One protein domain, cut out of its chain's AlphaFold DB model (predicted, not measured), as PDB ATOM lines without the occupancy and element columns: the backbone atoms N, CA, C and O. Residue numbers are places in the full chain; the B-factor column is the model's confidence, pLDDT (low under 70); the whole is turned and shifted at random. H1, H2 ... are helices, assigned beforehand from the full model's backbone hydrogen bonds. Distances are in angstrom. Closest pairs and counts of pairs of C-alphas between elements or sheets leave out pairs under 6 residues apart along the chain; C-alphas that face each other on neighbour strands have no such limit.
ATOM      1  N   GLY A   4     -25.115 -20.559 -31.737       87.50
ATOM      2  CA  GLY A   4     -24.734 -19.803 -30.535       87.50
ATOM      3  C   GLY A   4     -25.903 -19.388 -29.630       87.50
ATOM      4  O   GLY A   4     -25.798 -19.481 -28.409       87.50
ATOM      5  N   ILE A   5     -27.035 -18.974 -30.208       88.62
ATOM      6  CA  ILE A   5     -28.213 -18.530 -29.438       88.62
ATOM      7  C   ILE A   5     -28.900 -19.729 -28.788       88.62
ATOM      8  O   ILE A   5     -29.387 -19.627 -27.667       88.62
ATOM      9  N   ASP A   6     -28.904 -20.874 -29.467       91.19
ATOM     10  CA  ASP A   6     -29.485 -22.108 -28.935       91.19
ATOM     11  C   ASP A   6     -28.694 -22.631 -27.739       91.19
ATOM     12  O   ASP A   6     -29.281 -23.039 -26.738       91.19
ATOM     13  N   LYS A   7     -27.363 -22.516 -27.786       93.00
ATOM     14  CA  LYS A   7     -26.499 -22.822 -26.642       93.00
ATOM     15  C   LYS A   7     -26.768 -21.890 -25.457       93.00
ATOM     16  O   LYS A   7     -26.813 -22.350 -24.319       93.00
ATOM     17  N   LEU A   8     -26.968 -20.595 -25.717       91.88
ATOM     18  CA  LEU A   8     -27.326 -19.625 -24.679       91.88
ATOM     19  C   LEU A   8     -28.705 -19.927 -24.078       91.88
ATOM     20  O   LEU A   8     -28.858 -19.910 -22.861       91.88
ATOM     21  N   ALA A   9     -29.684 -20.261 -24.918       91.38
ATOM     22  CA  ALA A   9     -31.027 -20.643 -24.496       91.38
ATOM     23  C   ALA A   9     -31.019 -21.902 -23.623       91.38
ATOM     24  O   ALA A   9     -31.658 -21.916 -22.576       91.38
ATOM     25  N   LEU A  10     -30.258 -22.931 -24.005       93.56
ATOM     26  CA  LEU A  10     -30.098 -24.132 -23.182       93.56
ATOM     27  C   LEU A  10     -29.481 -23.815 -21.823       93.56
ATOM     28  O   LEU A  10     -29.967 -24.322 -20.821       93.56
ATOM     29  N   ARG A  11     -28.467 -22.942 -21.768       92.81
ATOM     30  CA  ARG A  11     -27.892 -22.494 -20.490       92.81
ATOM     31  C   ARG A  11     -28.914 -21.757 -19.630       92.81
ATOM     32  O   ARG A  11     -29.037 -22.075 -18.456       92.81
ATOM     33  N   ALA A  12     -29.665 -20.820 -20.210       90.75
ATOM     34  CA  ALA A  12     -30.714 -20.093 -19.492       90.75
ATOM     35  C   ALA A  12     -31.784 -21.043 -18.929       90.75
ATOM     36  O   ALA A  12     -32.212 -20.893 -17.786       90.75
ATOM     37  N   PHE A  13     -32.175 -22.051 -19.713       92.12
ATOM     38  CA  PHE A  13     -33.078 -23.105 -19.263       92.12
ATOM     39  C   PHE A  13     -32.476 -23.903 -18.098       92.12
ATOM     40  O   PHE A  13     -33.105 -23.975 -17.048       92.12
ATOM     41  N   SER A  14     -31.253 -24.429 -18.250       90.56
ATOM     42  CA  SER A  14     -30.564 -25.209 -17.212       90.56
ATOM     43  C   SER A  14     -30.478 -24.460 -15.884       90.56
ATOM     44  O   SER A  14     -30.944 -24.990 -14.879       90.56
ATOM     45  N   VAL A  15     -30.004 -23.209 -15.903       90.50
ATOM     46  CA  VAL A  15     -29.879 -22.356 -14.705       90.50
ATOM     47  C   VAL A  15     -31.225 -22.176 -14.000       90.50
ATOM     48  O   VAL A  15     -31.297 -22.225 -12.779       90.50
ATOM     49  N   THR A  16     -32.308 -22.004 -14.761       86.62
ATOM     50  CA  THR A  16     -33.651 -21.832 -14.185       86.62
ATOM     51  C   THR A  16     -34.188 -23.137 -13.591       86.62
ATOM     52  O   THR A  16     -34.925 -23.117 -12.614       86.62
ATOM     53  N   THR A  17     -33.842 -24.282 -14.184       84.75
ATOM     54  CA  THR A  17     -34.328 -25.598 -13.742       84.75
ATOM     55  C   THR A  17     -33.523 -26.216 -12.607       84.75
ATOM     56  O   THR A  17     -34.048 -27.089 -11.926       84.75
ATOM     57  N   GLU A  18     -32.280 -25.784 -12.382       81.44
ATOM     58  CA  GLU A  18     -31.428 -26.292 -11.295       81.44
ATOM     59  C   GLU A  18     -32.063 -26.097  -9.912       81.44
ATOM     60  O   GLU A  18     -31.870 -26.923  -9.025       81.44
ATOM     61  N   SER A  19     -32.870 -25.049  -9.739       74.25
ATOM     62  CA  SER A  19     -33.573 -24.755  -8.487       74.25
ATOM     63  C   SER A  19     -34.940 -25.435  -8.345       74.25
ATOM     64  O   SER A  19     -35.608 -25.231  -7.336       74.25
ATOM     65  N   VAL A  20     -35.407 -26.191  -9.345       77.62
ATOM     66  CA  VAL A  20     -36.773 -26.741  -9.371       77.62
ATOM     67  C   VAL A  20     -36.762 -28.204  -8.923       77.62
ATOM     68  O   VAL A  20     -36.122 -29.046  -9.545       77.62
ATOM     69  N   SER A  21     -37.513 -28.520  -7.863       59.28
ATOM     70  CA  SER A  21     -37.657 -29.881  -7.314       59.28
ATOM     71  C   SER A  21     -38.309 -30.869  -8.289       59.28
ATOM     72  O   SER A  21     -38.069 -32.076  -8.221       59.28
ATOM     73  N   ASP A  22     -39.111 -30.364  -9.227       66.88
ATOM     74  CA  ASP A  22     -39.984 -31.161 -10.089       66.88
ATOM     75  C   ASP A  22     -39.269 -31.619 -11.367       66.88
ATOM     76  O   ASP A  22     -39.593 -31.248 -12.501       66.88
ATOM     77  N   PHE A  23     -38.284 -32.499 -11.182       76.75
ATOM     78  CA  PHE A  23     -37.482 -33.084 -12.261       76.75
ATOM     79  C   PHE A  23     -38.301 -33.830 -13.327       76.75
ATOM     80  O   PHE A  23     -37.811 -34.032 -14.438       76.75
ATOM     81  N   ILE A  24     -39.533 -34.251 -13.022       82.88
ATOM     82  CA  ILE A  24     -40.384 -35.029 -13.937       82.88
ATOM     83  C   ILE A  24     -40.725 -34.214 -15.190       82.88
ATOM     84  O   ILE A  24     -40.530 -34.691 -16.309       82.88
ATOM     85  N   ILE A  25     -41.153 -32.959 -15.021       82.38
ATOM     86  CA  ILE A  25     -41.526 -32.076 -16.138       82.38
ATOM     87  C   ILE A  25     -40.291 -31.773 -17.000       82.38
ATOM     88  O   ILE A  25     -40.340 -31.835 -18.229       82.38
ATOM     89  N   VAL A  26     -39.146 -31.525 -16.356       86.06
ATOM     90  CA  VAL A  26     -37.865 -31.253 -17.032       86.06
ATOM     91  C   VAL A  26     -37.375 -32.457 -17.845       86.06
ATOM     92  O   VAL A  26     -36.766 -32.288 -18.911       86.06
ATOM     93  N   LYS A  27     -37.639 -33.678 -17.367       86.69
ATOM     94  CA  LYS A  27     -37.294 -34.925 -18.062       86.69
ATOM     95  C   LYS A  27     -38.210 -35.220 -19.248       86.69
ATOM     96  O   LYS A  27     -37.724 -35.778 -20.226       86.69
ATOM     97  N   LEU A  28     -39.480 -34.816 -19.189       93.00
ATOM     98  CA  LEU A  28     -40.445 -35.022 -20.275       93.00
ATOM     99  C   LEU A  28     -40.167 -34.129 -21.498       93.00
ATOM    100  O   LEU A  28     -40.486 -34.496 -22.625       93.00
ATOM    101  N   LEU A  29     -39.555 -32.963 -21.282       91.69
ATOM    102  CA  LEU A  29     -39.269 -31.992 -22.337       91.69
ATOM    103  C   LEU A  29     -38.231 -32.506 -23.344       91.69
ATOM    104  O   LEU A  29     -37.102 -32.871 -22.992       91.69
ATOM    105  N   THR A  30     -38.572 -32.412 -24.627       95.25
ATOM    106  CA  THR A  30     -37.648 -32.684 -25.729       95.25
ATOM    107  C   THR A  30     -36.564 -31.610 -25.831       95.25
ATOM    108  O   THR A  30     -36.701 -30.479 -25.359       95.25
ATOM    109  N   HIS A  31     -35.463 -31.925 -26.519       92.94
ATOM    110  CA  HIS A  31     -34.356 -30.983 -26.706       92.94
ATOM    111  C   HIS A  31     -34.790 -29.661 -27.369       92.94
ATOM    112  O   HIS A  31     -34.368 -28.580 -26.958       92.94
ATOM    113  N   LYS A  32     -35.678 -29.737 -28.370       92.50
ATOM    114  CA  LYS A  32     -36.195 -28.555 -29.075       92.50
ATOM    115  C   LYS A  32     -37.072 -27.691 -28.171       92.50
ATOM    116  O   LYS A  32     -36.984 -26.466 -28.236       92.50
ATOM    117  N   GLU A  33     -37.879 -28.308 -27.313       93.50
ATOM    118  CA  GLU A  33     -38.725 -27.585 -26.359       93.50
ATOM    119  C   GLU A  33     -37.889 -26.888 -25.286       93.50
ATOM    120  O   GLU A  33     -38.150 -25.727 -24.982       93.50
ATOM    121  N   LYS A  34     -36.820 -27.527 -24.794       93.56
ATOM    122  CA  LYS A  34     -35.866 -26.898 -23.862       93.56
ATOM    123  C   LYS A  34     -35.247 -25.634 -24.454       93.56
ATOM    124  O   LYS A  34     -35.235 -24.589 -23.808       93.56
ATOM    125  N   ILE A  35     -34.810 -25.692 -25.716       93.56
ATOM    126  CA  ILE A  35     -34.319 -24.509 -26.442       93.56
ATOM    127  C   ILE A  35     -35.422 -23.451 -26.568       93.56
ATOM    128  O   ILE A  35     -35.166 -22.267 -26.351       93.56
ATOM    129  N   ALA A  36     -36.647 -23.848 -26.924       91.81
ATOM    130  CA  ALA A  36     -37.756 -22.916 -27.106       91.81
ATOM    131  C   ALA A  36     -38.108 -22.178 -25.805       91.81
ATOM    132  O   ALA A  36     -38.272 -20.957 -25.826       91.81
ATOM    133  N   ILE A  37     -38.164 -22.891 -24.678       92.81
ATOM    134  CA  ILE A  37     -38.385 -22.307 -23.351       92.81
ATOM    135  C   ILE A  37     -37.222 -21.380 -22.990       92.81
ATOM    136  O   ILE A  37     -37.454 -20.219 -22.663       92.81
ATOM    137  N   GLY A  38     -35.977 -21.833 -23.151       93.31
ATOM    138  CA  GLY A  38     -34.788 -21.017 -22.904       93.31
ATOM    139  C   GLY A  38     -34.764 -19.710 -23.700       93.31
ATOM    140  O   GLY A  38     -34.462 -18.647 -23.163       93.31
ATOM    141  N   ARG A  39     -35.160 -19.747 -24.979       93.12
ATOM    142  CA  ARG A  39     -35.286 -18.543 -25.815       93.12
ATOM    143  C   ARG A  39     -36.347 -17.588 -25.272       93.12
ATOM    144  O   ARG A  39     -36.118 -16.381 -25.260       93.12
ATOM    145  N   ARG A  40     -37.494 -18.107 -24.821       93.31
ATOM    146  CA  ARG A  40     -38.561 -17.293 -24.216       93.31
ATOM    147  C   ARG A  40     -38.107 -16.648 -22.906       93.31
ATOM    148  O   ARG A  40     -38.400 -15.475 -22.714       93.31
ATOM    149  N   LEU A  41     -37.341 -17.360 -22.076       93.19
ATOM    150  CA  LEU A  41     -36.752 -16.819 -20.844       93.19
ATOM    151  C   LEU A  41     -35.814 -15.641 -21.134       93.19
ATOM    152  O   LEU A  41     -35.965 -14.576 -20.546       93.19
ATOM    153  N   ILE A  42     -34.910 -15.786 -22.109       93.50
ATOM    154  CA  ILE A  42     -34.003 -14.697 -22.512       93.50
ATOM    155  C   ILE A  42     -34.787 -13.473 -23.005       93.50
ATOM    156  O   ILE A  42     -34.452 -12.340 -22.665       93.50
ATOM    157  N   ILE A  43     -35.832 -13.685 -23.812       93.62
ATOM    158  CA  ILE A  43     -36.683 -12.591 -24.302       93.62
ATOM    159  C   ILE A  43     -37.411 -11.914 -23.138       93.62
ATOM    160  O   ILE A  43     -37.495 -10.688 -23.119       93.62
ATOM    161  N   ALA A  44     -37.915 -12.683 -22.173       93.19
ATOM    162  CA  ALA A  44     -38.606 -12.140 -21.013       93.19
ATOM    163  C   ALA A  44     -37.690 -11.242 -20.170       93.19
ATOM    164  O   ALA A  44     -38.073 -10.121 -19.844       93.19
ATOM    165  N   GLU A  45     -36.460 -11.681 -19.903       92.38
ATOM    166  CA  GLU A  45     -35.463 -10.867 -19.195       92.38
ATOM    167  C   GLU A  45     -35.073  -9.610 -19.983       92.38
ATOM    168  O   GLU A  45     -34.973  -8.523 -19.418       92.38
ATOM    169  N   ALA A  46     -34.949  -9.703 -21.310       92.38
ATOM    170  CA  ALA A  46     -34.705  -8.526 -22.140       92.38
ATOM    171  C   ALA A  46     -35.869  -7.515 -22.087       92.38
ATOM    172  O   ALA A  46     -35.630  -6.309 -22.037       92.38
ATOM    173  N   ILE A  47     -37.118  -7.994 -22.069       92.81
ATOM    174  CA  ILE A  47     -38.306  -7.142 -21.911       92.81
ATOM    175  C   ILE A  47     -38.302  -6.470 -20.534       92.81
ATOM    176  O   ILE A  47     -38.510  -5.259 -20.461       92.81
ATOM    177  N   LYS A  48     -38.012  -7.213 -19.456       89.44
ATOM    178  CA  LYS A  48     -37.889  -6.655 -18.096       89.44
ATOM    179  C   LYS A  48     -36.790  -5.596 -18.002       89.44
ATOM    180  O   LYS A  48     -36.975  -4.587 -17.334       89.44
ATOM    181  N   ALA A  49     -35.686  -5.780 -18.724       92.12
ATOM    182  CA  ALA A  49     -34.604  -4.802 -18.839       92.12
ATOM    183  C   ALA A  49     -34.958  -3.571 -19.706       92.12
ATOM    184  O   ALA A  49     -34.080  -2.767 -20.023       92.12
ATOM    185  N   GLY A  50     -36.216  -3.426 -20.138       91.69
ATOM    186  CA  GLY A  50     -36.696  -2.278 -20.904       91.69
ATOM    187  C   GLY A  50     -36.297  -2.286 -22.380       91.69
ATOM    188  O   GLY A  50     -36.408  -1.257 -23.045       91.69
ATOM    189  N   LYS A  51     -35.826  -3.419 -22.922       93.38
ATOM    190  CA  LYS A  51     -35.445  -3.504 -24.338       93.38
ATOM    191  C   LYS A  51     -36.668  -3.497 -25.245       93.38
ATOM    192  O   LYS A  51     -37.666  -4.183 -25.016       93.38
ATOM    193  N   THR A  52     -36.564  -2.746 -26.333       92.31
ATOM    194  CA  THR A  52     -37.597  -2.671 -27.362       92.31
ATOM    195  C   THR A  52     -37.631  -3.946 -28.205       92.31
ATOM    196  O   THR A  52     -36.637  -4.662 -28.364       92.31
ATOM    197  N   ARG A  53     -38.780  -4.211 -28.842       91.75
ATOM    198  CA  ARG A  53     -38.939  -5.338 -29.777       91.75
ATOM    199  C   ARG A  53     -37.871  -5.335 -30.873       91.75
ATOM    200  O   ARG A  53     -37.403  -6.399 -31.265       91.75
ATOM    201  N   MET A  54     -37.507  -4.154 -31.373       91.69
ATOM    202  CA  MET A  54     -36.525  -4.003 -32.445       91.69
ATOM    203  C   MET A  54     -35.126  -4.427 -31.986       91.69
ATOM    204  O   MET A  54     -34.485  -5.227 -32.663       91.69
ATOM    205  N   GLU A  55     -34.687  -3.976 -30.809       92.56
ATOM    206  CA  GLU A  55     -33.391  -4.361 -30.237       92.56
ATOM    207  C   GLU A  55     -33.290  -5.874 -30.015       92.56
ATOM    208  O   GLU A  55     -32.290  -6.498 -30.379       92.56
ATOM    209  N   ILE A  56     -34.350  -6.483 -29.477       91.69
ATOM    210  CA  ILE A  56     -34.402  -7.931 -29.245       91.69
ATOM    211  C   ILE A  56     -34.396  -8.685 -30.579       91.69
ATOM    212  O   ILE A  56     -33.679  -9.679 -30.734       91.69
ATOM    213  N   ASN A  57     -35.147  -8.207 -31.573       91.12
ATOM    214  CA  ASN A  57     -35.217  -8.834 -32.889       91.12
ATOM    215  C   ASN A  57     -33.873  -8.794 -33.633       91.12
ATOM    216  O   ASN A  57     -33.494  -9.784 -34.260       91.12
ATOM    217  N   ASN A  58     -33.117  -7.701 -33.498       89.75
ATOM    218  CA  ASN A  58     -31.782  -7.568 -34.089       89.75
ATOM    219  C   ASN A  58     -30.798  -8.618 -33.549       89.75
ATOM    220  O   ASN A  58     -29.869  -9.017 -34.250       89.75
ATOM    221  N   LYS A  59     -31.002  -9.097 -32.317       88.31
ATOM    222  CA  LYS A  59     -30.139 -10.102 -31.683       88.31
ATOM    223  C   LYS A  59     -30.645 -11.530 -31.882       88.31
ATOM    224  O   LYS A  59     -29.878 -12.398 -32.297       88.31
ATOM    225  N   ILE A  60     -31.924 -11.779 -31.600       86.00
ATOM    226  CA  ILE A  60     -32.477 -13.137 -31.459       86.00
ATOM    227  C   ILE A  60     -33.378 -13.535 -32.636       86.00
ATOM    228  O   ILE A  60     -33.589 -14.725 -32.849       86.00
ATOM    229  N   SER A  61     -33.811 -12.575 -33.462       87.31
ATOM    230  CA  SER A  61     -34.708 -12.785 -34.608       87.31
ATOM    231  C   SER A  61     -35.998 -13.502 -34.195       87.31
ATOM    232  O   SER A  61     -36.114 -14.723 -34.281       87.31
ATOM    233  N   ILE A  62     -36.973 -12.732 -33.711       88.44
ATOM    234  CA  ILE A  62     -38.199 -13.255 -33.104       88.44
ATOM    235  C   ILE A  62     -39.428 -12.861 -33.918       88.44
ATOM    236  O   ILE A  62     -39.527 -11.750 -34.440       88.44
ATOM    237  N   SER A  63     -40.404 -13.765 -33.984       88.81
ATOM    238  CA  SER A  63     -41.705 -13.434 -34.559       88.81
ATOM    239  C   SER A  63     -42.397 -12.354 -33.711       88.81
ATOM    240  O   SER A  63     -42.353 -12.436 -32.476       88.81
ATOM    241  N   PRO A  64     -43.086 -11.375 -34.334       88.69
ATOM    242  CA  PRO A  64     -43.887 -10.388 -33.611       88.69
ATOM    243  C   PRO A  64     -44.890 -11.035 -32.650       88.69
ATOM    244  O   PRO A  64     -45.051 -10.563 -31.531       88.69
ATOM    245  N   ASN A  65     -45.499 -12.156 -33.052       92.38
ATOM    246  CA  ASN A  65     -46.464 -12.882 -32.229       92.38
ATOM    247  C   ASN A  65     -45.824 -13.396 -30.928       92.38
ATOM    248  O   ASN A  65     -46.377 -13.228 -29.845       92.38
ATOM    249  N   THR A  66     -44.616 -13.957 -31.016       91.75
ATOM    250  CA  THR A  66     -43.878 -14.458 -29.849       91.75
ATOM    251  C   THR A  66     -43.543 -13.337 -28.871       91.75
ATOM    252  O   THR A  66     -43.711 -13.517 -27.670       91.75
ATOM    253  N   PHE A  67     -43.118 -12.173 -29.371       93.62
ATOM    254  CA  PHE A  67     -42.873 -11.007 -28.523       93.62
ATOM    255  C   PHE A  67     -44.142 -10.580 -27.780       93.62
ATOM    256  O   PHE A  67     -44.121 -10.422 -26.563       93.62
ATOM    257  N   THR A  68     -45.247 -10.429 -28.512       92.88
ATOM    258  CA  THR A  68     -46.534 -10.002 -27.957       92.88
ATOM    259  C   THR A  68     -47.040 -10.972 -26.893       92.88
ATOM    260  O   THR A  68     -47.454 -10.530 -25.828       92.88
ATOM    261  N   GLN A  69     -46.946 -12.284 -27.126       93.31
ATOM    262  CA  GLN A  69     -47.348 -13.294 -26.141       93.31
ATOM    263  C   GLN A  69     -46.514 -13.226 -24.860       93.31
ATOM    264  O   GLN A  69     -47.083 -13.195 -23.775       93.31
ATOM    265  N   ILE A  70     -45.184 -13.156 -24.973       92.69
ATOM    266  CA  ILE A  70     -44.301 -13.089 -23.798       92.69
ATOM    267  C   ILE A  70     -44.547 -11.797 -23.021       92.69
ATOM    268  O   ILE A  70     -44.650 -11.828 -21.800       92.69
ATOM    269  N   LYS A  71     -44.692 -10.669 -23.726       91.50
ATOM    270  CA  LYS A  71     -45.033  -9.392 -23.102       91.50
ATOM    271  C   LYS A  71     -46.363  -9.486 -22.354       91.50
ATOM    272  O   LYS A  71     -46.431  -9.104 -21.194       91.50
ATOM    273  N   HIS A  72     -47.390 -10.066 -22.978       90.56
ATOM    274  CA  HIS A  72     -48.667 -10.297 -22.311       90.56
ATOM    275  C   HIS A  72     -48.538 -11.198 -21.087       90.56
ATOM    276  O   HIS A  72     -49.169 -10.895 -20.083       90.56
ATOM    277  N   TRP A  73     -47.745 -12.270 -21.132       89.69
ATOM    278  CA  TRP A  73     -47.523 -13.114 -19.959       89.69
ATOM    279  C   TRP A  73     -46.873 -12.339 -18.817       89.69
ATOM    280  O   TRP A  73     -47.372 -12.419 -17.705       89.69
ATOM    281  N   ILE A  74     -45.855 -11.519 -19.090       87.31
ATOM    282  CA  ILE A  74     -45.217 -10.665 -18.074       87.31
ATOM    283  C   ILE A  74     -46.220  -9.662 -17.484       87.31
ATOM    284  O   ILE A  74     -46.320  -9.532 -16.265       87.31
ATOM    285  N   ASP A  75     -46.999  -8.993 -18.337       85.75
ATOM    286  CA  ASP A  75     -47.990  -7.994 -17.915       85.75
ATOM    287  C   ASP A  75     -49.176  -8.628 -17.152       85.75
ATOM    288  O   ASP A  75     -49.820  -7.974 -16.326       85.75
ATOM    289  N   SER A  76     -49.500  -9.894 -17.448       79.69
ATOM    290  CA  SER A  76     -50.641 -10.617 -16.866       79.69
ATOM    291  C   SER A  76     -50.274 -11.370 -15.594       79.69
ATOM    292  O   SER A  76     -51.108 -11.453 -14.699       79.69
ATOM    293  N   ASP A  77     -49.050 -11.879 -15.469       64.25
ATOM    294  CA  ASP A  77     -48.582 -12.589 -14.272       64.25
ATOM    295  C   ASP A  77     -48.614 -11.675 -13.031       64.25
ATOM    296  O   ASP A  77     -49.033 -12.087 -11.952       64.25
ATOM    297  N   GLN A  78     -48.364 -10.368 -13.209       55.88
ATOM    298  CA  GLN A  78     -48.582  -9.360 -12.159       55.88
ATOM    299  C   GLN A  78     -50.063  -9.142 -11.784       55.88
ATOM    300  O   GLN A  78     -50.358  -8.556 -10.741       55.88
ATOM    301  N   LYS A  79     -51.018  -9.571 -12.618       53.16
ATOM    302  CA  LYS A  79     -52.454  -9.289 -12.445       53.16
ATOM    303  C   LYS A  79     -53.299 -10.492 -12.040       53.16
ATOM    304  O   LYS A  79     -54.313 -10.273 -11.389       53.16
ATOM    305  N   ILE A  80     -52.918 -11.726 -12.373       50.59
ATOM    306  CA  ILE A  80     -53.796 -12.899 -12.180       50.59
ATOM    307  C   ILE A  80     -53.962 -13.275 -10.692       50.59
ATOM    308  O   ILE A  80     -55.058 -13.658 -10.290       50.59
ATOM    309  N   TYR A  81     -52.955 -13.054  -9.837       41.50
ATOM    310  CA  TYR A  81     -53.136 -13.145  -8.374       41.50
ATOM    311  C   TYR A  81     -53.701 -11.862  -7.759       41.50
ATOM    312  O   TYR A  81     -54.419 -11.898  -6.761       41.50
ATOM    313  N   SER A  82     -53.442 -10.720  -8.393       43.84
ATOM    314  CA  SER A  82     -53.989  -9.431  -7.975       43.84
ATOM    315  C   SER A  82     -55.495  -9.331  -8.221       43.84
ATOM    316  O   SER A  82     -56.142  -8.572  -7.520       43.84
ATOM    317  N   SER A  83     -56.074 -10.113  -9.143       46.84
ATOM    318  CA  SER A  83     -57.517 -10.138  -9.434       46.84
ATOM    319  C   SER A  83     -58.385 -10.877  -8.408       46.84
ATOM    320  O   SER A  83     -59.604 -10.880  -8.558       46.84
ATOM    321  N   ALA A  84     -57.810 -11.413  -7.325       50.53
ATOM    322  CA  ALA A  84     -58.577 -11.600  -6.086       50.53
ATOM    323  C   ALA A  84     -58.972 -10.245  -5.449       50.53
ATOM    324  O   ALA A  84     -59.871 -10.181  -4.617       50.53
ATOM    325  N   ARG A  85     -58.342  -9.144  -5.877       47.12
ATOM    326  CA  ARG A  85     -58.859  -7.780  -5.766       47.12
ATOM    327  C   ARG A  85     -59.296  -7.327  -7.153       47.12
ATOM    328  O   ARG A  85     -58.484  -7.041  -8.027       47.12
TER     329      ARG A  85
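This is residues 4 to 85 of the 130 residues of an uncharacterized protein of Candidatus Kaiserbacteria bacterium RIFCSPLOWO2_12_FULL_45_26 (UniProt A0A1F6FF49). H3, the longest helix, makes the middle post, and two other long helices, H1 and H5, cross it steeply on either side, H1 near Gly 38 and H5 near Ala 44. Short H2 lies near the last residue of H1, short H4 near the later part of H3 and the first part of H5, while residues 19 to 24 and 75 to 85 stick out. The printed part has 82 residues with five named helices, H1 to H5, and no named strand; the class is all helix. It is only just compact, close to loose, with a radius of gyration of the C-alphas of 14.0 A and spans of 38 by 34 by 20 A.

H1, residues 4 to 17, touches H3, residues 31 to 48, about perpendicular at 85 degrees; H3 touches H1 with residues 34 to 42 alone, and the closest C-alphas, of Ala 9 and Gly 38, are 4.1 A apart. H2, residues 23 to 28, is close to H1 but not clearly touching, 7.4 A between the C-alphas of Thr 17 and Val 26. H2 is only just apart from H3, the closest C-alphas being 8.3 A apart. H4, residues 53 to 60, is close to H3 but not clearly touching, its closest C-alphas, of Ala 46 and Ile 56, 7.1 A apart. H5, residues 64 to 80, touches H3 with residues 67 to 74 alone, against residues 40 to 47 of H3; the closest C-alphas, of Ala 44 and Ile 70, are 6.4 A apart. This is a steep tilt of 69 degrees, only just short of about perpendicular, the same way. H1 and H5 are apart. Each O i to N i+4 pair is within hydrogen-bond range in H1, H2, H3 and H4, and 11 of 13 are in H5.

H1 begins at C-alpha 4, (-24.734, -19.803, -30.535), and measures 20.2 A from first to last C-alpha. H2 has 6 residues and H4 has 8. H3 measures 26.0 A, and H5 measures 23.7 A, ending at C-alpha 80, (-53.796, -12.899, -12.180).

The C-alphas of Gly 4 and Arg 85 are the two farthest apart, 43.8 A. The printed part has no cut, and the four links between the helices are tight. The mean pLDDT of the printed part is 85.0, and residues 21 to 22 and 77 to 85 are under 70.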